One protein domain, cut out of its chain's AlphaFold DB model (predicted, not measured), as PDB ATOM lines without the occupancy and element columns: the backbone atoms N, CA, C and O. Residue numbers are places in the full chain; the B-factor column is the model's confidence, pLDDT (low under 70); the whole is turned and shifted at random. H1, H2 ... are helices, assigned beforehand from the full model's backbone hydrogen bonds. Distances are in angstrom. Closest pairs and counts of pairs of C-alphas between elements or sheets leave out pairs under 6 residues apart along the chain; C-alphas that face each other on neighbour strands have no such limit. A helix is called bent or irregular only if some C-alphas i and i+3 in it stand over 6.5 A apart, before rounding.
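What this domain is: This is residues 2 to 49 of the 118 residues of an uncharacterized protein of Candidatus Aenigmarchaeota archaeon (UniProt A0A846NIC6). Three helices stand in a row along the longest axis: the long H1 at one end, the shorter H2 in the middle, packed on H1 at a steep angle, and the one-turn H3 at the other end, near H2. From the end of H1 a long link swings out and comes back to H2, with residues 13 to 19 sticking out, and after H3 residues 44 to 49 fold back toward that link. The printed part has 48 residues with three named helices, in the order H1, H2, H3, and no named strand; the class is all helix. The whole is compact, with a radius of gyration of the C-alphas of 11.0 A, and the C-alphas span 28 by 23 by 14 A along their three main axes.

Where its parts are: The printed part begins at Asn 2. H1 is residues 3 to 15, from C-alpha 3 at (142.650, 200.186, 154.544) to C-alpha 15 at (153.027, 201.175, 170.140), 18.8 A from first to last C-alpha. Between H1 and H2, residues 22 to 24 are a short helical run that bears no name. H2 is residues 27 to 33 and measures 10.5 A from its first C-alpha, at (159.585, 190.122, 160.415), to its last. H3 is residues 39 to 43, 6.2 A long from first to last C-alpha, and ends with C-alpha 43 at (164.900, 182.287, 158.192).

How they stand to each other: H1 and H2 touch, with 6 pairs of C-alphas within 8 A. Their closest C-alphas are those of Val 9 and Val 32, 5.8 A apart. The two run opposite ways at a steep tilt of 65 degrees, and their centres are 10.7 A apart. H2 and H3 are close but not clearly touching, with 2 pairs of C-alphas within 8 A; the closest C-alphas are those of Lys 27 and Ile 41, 5.9 A apart. Their centres are 12.5 A apart. H1 and H3 are apart. In H1, H2 and H3 every O i to N i+4 pair is within hydrogen-bond range. No helix is bent or irregular.

The domain as a whole: The two C-alphas farthest apart are those of Lys 3 and Arg 40, at 28.9 A, and the first and last printed C-alphas, of Asn 2 and Glu 49, are 26.8 A apart. The link from H1 to H2 is long, with 11 residues between them, while the link from H2 to H3 is tight, with 5. Residues 13 to 19, of which 13 to 15 belong to H1, stand free. The printed part has no cut. The mean pLDDT of the printed part is 90.3, and no printed residue is under 70.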
ATOM      1  N   ASN A   2     146.397 199.870 151.283       78.56
ATOM      2  CA  ASN A   2     144.985 199.571 151.518       78.56
ATOM      3  C   ASN A   2     144.538 199.951 152.952       78.56
ATOM      4  O   ASN A   2     145.321 200.405 153.789       78.56
ATOM      5  N   LYS A   3     143.237 199.809 153.243       76.12
ATOM      6  CA  LYS A   3     142.650 200.186 154.544       76.12
ATOM      7  C   LYS A   3     143.203 199.355 155.714       76.12
ATOM      8  O   LYS A   3     143.289 199.883 156.816       76.12
ATOM      9  N   SER A   4     143.573 198.097 155.478       77.06
ATOM     10  CA  SER A   4     144.127 197.192 156.496       77.06
ATOM     11  C   SER A   4     145.553 197.597 156.881       77.06
ATOM     12  O   SER A   4     145.864 197.737 158.061       77.06
ATOM     13  N   GLU A   5     146.391 197.907 155.891       80.19
ATOM     14  CA  GLU A   5     147.767 198.388 156.087       80.19
ATOM     15  C   GLU A   5     147.802 199.711 156.857       80.19
ATOM     16  O   GLU A   5     148.546 199.851 157.824       80.19
ATOM     17  N   LYS A   6     146.906 200.656 156.532       82.62
ATOM     18  CA  LYS A   6     146.773 201.916 157.290       82.62
ATOM     19  C   LYS A   6     146.453 201.698 158.770       82.62
ATOM     20  O   LYS A   6     146.889 202.487 159.604       82.62
ATOM     21  N   VAL A   7     145.689 200.657 159.104       87.94
ATOM     22  CA  VAL A   7     145.389 200.309 160.500       87.94
ATOM     23  C   VAL A   7     146.622 199.716 161.178       87.94
ATOM     24  O   VAL A   7     146.947 200.138 162.284       87.94
ATOM     25  N   LYS A   8     147.346 198.810 160.510       89.44
ATOM     26  CA  LYS A   8     148.579 198.210 161.043       89.44
ATOM     27  C   LYS A   8     149.651 199.258 161.343       89.44
ATOM     28  O   LYS A   8     150.154 199.289 162.460       89.44
ATOM     29  N   VAL A   9     149.929 200.158 160.398       89.31
ATOM     30  CA  VAL A   9     150.898 201.256 160.574       89.31
ATOM     31  C   VAL A   9     150.476 202.189 161.715       89.31
ATOM     32  O   VAL A   9     151.294 202.587 162.538       89.31
ATOM     33  N   LYS A  10     149.178 202.500 161.830       91.12
ATOM     34  CA  LYS A  10     148.663 203.334 162.925       91.12
ATOM     35  C   LYS A  10     148.842 202.677 164.297       91.12
ATOM     36  O   LYS A  10     149.266 203.349 165.235       91.12
ATOM     37  N   GLU A  11     148.518 201.393 164.431       92.81
ATOM     38  CA  GLU A  11     148.729 200.660 165.687       92.81
ATOM     39  C   GLU A  11     150.221 200.508 166.005       92.81
ATOM     40  O   GLU A  11     150.615 200.614 167.166       92.81
ATOM     41  N   TRP A  12     151.065 200.350 164.983       93.56
ATOM     42  CA  TRP A  12     152.515 200.331 165.140       93.56
ATOM     43  C   TRP A  12     153.040 201.659 165.695       93.56
ATOM     44  O   TRP A  12     153.707 201.657 166.724       93.56
ATOM     45  N   HIS A  13     152.654 202.801 165.115       91.62
ATOM     46  CA  HIS A  13     153.036 204.119 165.643       91.62
ATOM     47  C   HIS A  13     152.467 204.391 167.034       91.62
ATOM     48  O   HIS A  13     153.090 205.074 167.836       91.62
ATOM     49  N   LYS A  14     151.293 203.846 167.361       92.62
ATOM     50  CA  LYS A  14     150.745 203.933 168.717       92.62
ATOM     51  C   LYS A  14     151.594 203.150 169.723       92.62
ATOM     52  O   LYS A  14     151.744 203.592 170.858       92.62
ATOM     53  N   LYS A  15     152.129 201.995 169.318       91.94
ATOM     54  CA  LYS A  15     153.027 201.175 170.140       91.94
ATOM     55  C   LYS A  15     154.424 201.792 170.255       91.94
ATOM     56  O   LYS A  15     155.020 201.726 171.325       91.94
ATOM     57  N   TYR A  16     154.913 202.405 169.181       90.00
ATOM     58  CA  TYR A  16     156.237 203.014 169.076       90.00
ATOM     59  C   TYR A  16     156.112 204.488 168.651       90.00
ATOM     60  O   TYR A  16     156.400 204.839 167.504       90.00
ATOM     61  N   PRO A  17     155.661 205.377 169.559       86.44
ATOM     62  CA  PRO A  17     155.380 206.779 169.228       86.44
ATOM     63  C   PRO A  17     156.623 207.559 168.793       86.44
ATOM     64  O   PRO A  17     156.516 208.521 168.039       86.44
ATOM     65  N   ASN A  18     157.803 207.112 169.223       84.56
ATOM     66  CA  ASN A  18     159.087 207.702 168.852       84.56
ATOM     67  C   ASN A  18     159.753 206.984 167.669       84.56
ATOM     68  O   ASN A  18     160.884 207.309 167.325       84.56
ATOM     69  N   GLY A  19     159.055 206.040 167.032       87.38
ATOM     70  CA  GLY A  19     159.659 205.094 166.102       87.38
ATOM     71  C   GLY A  19     160.320 203.922 166.825       87.38
ATOM     72  O   GLY A  19     160.270 203.804 168.052       87.38
ATOM     73  N   LYS A  20     160.909 203.033 166.032       90.19
ATOM     74  CA  LYS A  20     161.604 201.828 166.475       90.19
ATOM     75  C   LYS A  20     162.903 201.740 165.680       90.19
ATOM     76  O   LYS A  20     162.839 201.868 164.460       90.19
ATOM     77  N   ALA A  21     164.017 201.508 166.371       90.88
ATOM     78  CA  ALA A  21     165.328 201.242 165.777       90.88
ATOM     79  C   ALA A  21     165.207 200.207 164.650       90.88
ATOM     80  O   ALA A  21     164.653 199.132 164.900       90.88
ATOM     81  N   GLU A  22     165.689 200.508 163.447       90.19
ATOM     82  CA  GLU A  22     165.651 199.590 162.302       90.19
ATOM     83  C   GLU A  22     166.397 198.293 162.617       90.19
ATOM     84  O   GLU A  22     165.900 197.204 162.334       90.19
ATOM     85  N   LEU A  23     167.514 198.376 163.342       94.44
ATOM     86  CA  LEU A  23     168.260 197.198 163.775       94.44
ATOM     87  C   LEU A  23     167.490 196.327 164.776       94.44
ATOM     88  O   LEU A  23     167.819 195.159 164.953       94.44
ATOM     89  N   SER A  24     166.434 196.854 165.400       94.81
ATOM     90  CA  SER A  24     165.544 196.086 166.280       94.81
ATOM     91  C   SER A  24     164.327 195.501 165.556       94.81
ATOM     92  O   SER A  24     163.441 194.911 166.192       94.81
ATOM     93  N   TRP A  25     164.222 195.698 164.239       94.00
ATOM     94  CA  TRP A  25     163.103 195.184 163.464       94.00
ATOM     95  C   TRP A  25     163.142 193.666 163.377       94.00
ATOM     96  O   TRP A  25     164.185 193.039 163.213       94.00
ATOM     97  N   VAL A  26     161.953 193.093 163.490       92.62
ATOM     98  CA  VAL A  26     161.653 191.684 163.256       92.62
ATOM     99  C   VAL A  26     160.717 191.589 162.057       92.62
ATOM    100  O   VAL A  26     160.191 192.596 161.583       92.62
ATOM    101  N   LYS A  27     160.428 190.369 161.595       92.56
ATOM    102  CA  LYS A  27     159.585 190.122 160.415       92.56
ATOM    103  C   LYS A  27     158.299 190.964 160.364       92.56
ATOM    104  O   LYS A  27     157.969 191.511 159.315       92.56
ATOM    105  N   ILE A  28     157.593 191.091 161.492       92.06
ATOM    106  CA  ILE A  28     156.323 191.830 161.549       92.06
ATOM    107  C   ILE A  28     156.488 193.328 161.257       92.06
ATOM    108  O   ILE A  28     155.556 193.937 160.744       92.06
ATOM    109  N   ASP A  29     157.641 193.932 161.552       92.94
ATOM    110  CA  ASP A  29     157.872 195.350 161.264       92.94
ATOM    111  C   ASP A  29     157.933 195.581 159.745       92.94
ATOM    112  O   ASP A  29     157.203 196.423 159.227       92.94
ATOM    113  N   TYR A  30     158.672 194.748 159.006       92.00
ATOM    114  CA  TYR A  30     158.701 194.794 157.537       92.00
ATOM    115  C   TYR A  30     157.311 194.571 156.919       92.00
ATOM    116  O   TYR A  30     156.910 195.292 156.007       92.00
ATOM    117  N   GLU A  31     156.531 193.624 157.455       91.94
ATOM    118  CA  GLU A  31     155.153 193.360 157.007       91.94
ATOM    119  C   GLU A  31     154.189 194.527 157.282       91.94
ATOM    120  O   GLU A  31     153.185 194.682 156.583       91.94
ATOM    121  N   VAL A  32     154.441 195.331 158.320       92.31
ATOM    122  CA  VAL A  32     153.636 196.524 158.629       92.31
ATOM    123  C   VAL A  32     153.857 197.610 157.579       92.31
ATOM    124  O   VAL A  32     152.889 198.270 157.196       92.31
ATOM    125  N   PHE A  33     155.096 197.775 157.115       89.75
ATOM    126  CA  PHE A  33     155.481 198.804 156.148       89.75
ATOM    127  C   PHE A  33     155.459 198.338 154.685       89.75
ATOM    128  O   PHE A  33     155.692 199.156 153.798       89.75
ATOM    129  N   ASP A  34     155.113 197.070 154.427       90.44
ATOM    130  CA  ASP A  34     155.114 196.454 153.090       90.44
ATOM    131  C   ASP A  34     156.498 196.528 152.415       90.44
ATOM    132  O   ASP A  34     156.635 196.815 151.226       90.44
ATOM    133  N   TYR A  35     157.548 196.324 153.213       91.38
ATOM    134  CA  TYR A  35     158.930 196.297 152.741       91.38
ATOM    135  C   TYR A  35     159.371 194.876 152.402       91.38
ATOM    136  O   TYR A  35     158.863 193.893 152.951       91.38
ATOM    137  N   GLU A  36     160.354 194.769 151.507       93.69
ATOM    138  CA  GLU A  36     161.005 193.497 151.225       93.69
ATOM    139  C   GLU A  36     161.673 192.970 152.499       93.69
ATOM    140  O   GLU A  36     162.473 193.656 153.135       93.69
ATOM    141  N   ILE A  37     161.303 191.751 152.893       93.38
ATOM    142  CA  ILE A  37     161.808 191.123 154.112       93.38
ATOM    143  C   ILE A  37     163.157 190.469 153.787       93.38
ATOM    144  O   ILE A  37     163.189 189.574 152.936       93.38
ATOM    145  N   PRO A  38     164.254 190.828 154.479       91.69
ATOM    146  CA  PRO A  38     165.545 190.185 154.271       91.69
ATOM    147  C   PRO A  38     165.464 188.668 154.464       91.69
ATOM    148  O   PRO A  38     164.828 188.179 155.403       91.69
ATOM    149  N   GLU A  39     166.166 187.894 153.632       93.81
ATOM    150  CA  GLU A  39     166.136 186.424 153.715       93.81
ATOM    151  C   GLU A  39     166.560 185.913 155.108       93.81
ATOM    152  O   GLU A  39     166.018 184.923 155.606       93.81
ATOM    153  N   ARG A  40     167.482 186.619 155.780       91.69
ATOM    154  CA  ARG A  40     167.909 186.300 157.153       91.69
ATOM    155  C   ARG A  40     166.780 186.426 158.181       91.69
ATOM    156  O   ARG A  40     166.650 185.537 159.022       91.69
ATOM    157  N   ILE A  41     165.927 187.444 158.047       94.31
ATOM    158  CA  ILE A  41     164.734 187.662 158.882       94.31
ATOM    159  C   ILE A  41     163.664 186.610 158.565       94.31
ATOM    160  O   ILE A  41     162.999 186.111 159.467       94.31
ATOM    161  N   ILE A  42     163.513 186.212 157.296       93.88
ATOM    162  CA  ILE A  42     162.601 185.119 156.920       93.88
ATOM    163  C   ILE A  42     163.026 183.805 157.589       93.88
ATOM    164  O   ILE A  42     162.173 183.069 158.087       93.88
ATOM    165  N   LYS A  43     164.334 183.510 157.602       94.44
ATOM    166  CA  LYS A  43     164.900 182.287 158.192       94.44
ATOM    167  C   LYS A  43     164.902 182.292 159.725       94.44
ATOM    168  O   LYS A  43     164.849 181.213 160.305       94.44
ATOM    169  N   ASN A  44     164.956 183.466 160.358       93.69
ATOM    170  CA  ASN A  44     165.017 183.634 161.815       93.69
ATOM    171  C   ASN A  44     164.010 184.715 162.265       93.69
ATOM    172  O   ASN A  44     164.417 185.806 162.667       93.69
ATOM    173  N   PRO A  45     162.692 184.469 162.160       92.19
ATOM    174  CA  PRO A  45     161.662 185.491 162.376       92.19
ATOM    175  C   PRO A  45     161.601 186.040 163.809       92.19
ATOM    176  O   PRO A  45     160.996 187.089 164.034       92.19
ATOM    177  N   GLU A  46     162.179 185.324 164.770       89.19
ATOM    178  CA  GLU A  46     162.282 185.702 166.177       89.19
ATOM    179  C   GLU A  46     163.483 186.595 166.501       89.19
ATOM    180  O   GLU A  46     163.507 187.171 167.587       89.19
ATOM    181  N   LYS A  47     164.455 186.704 165.588       91.81
ATOM    182  CA  LYS A  47     165.651 187.530 165.769       91.81
ATOM    183  C   LYS A  47     165.500 188.872 165.078       91.81
ATOM    184  O   LYS A  47     164.841 188.980 164.042       91.81
ATOM    185  N   THR A  48     166.143 189.887 165.633       94.81
ATOM    186  CA  THR A  48     166.252 191.190 164.979       94.81
ATOM    187  C   THR A  48     167.412 191.231 163.993       94.81
ATOM    188  O   THR A  48     168.314 190.388 164.011       94.81
ATOM    189  N   GLU A  49     167.415 192.253 163.144       90.38
ATOM    190  CA  GLU A  49     168.519 192.521 162.226       90.38
ATOM    191  C   GLU A  49     169.858 192.681 162.976       90.38
ATOM    192  O   GLU A  49     170.838 192.011 162.649       90.38
TER     193      GLU A  49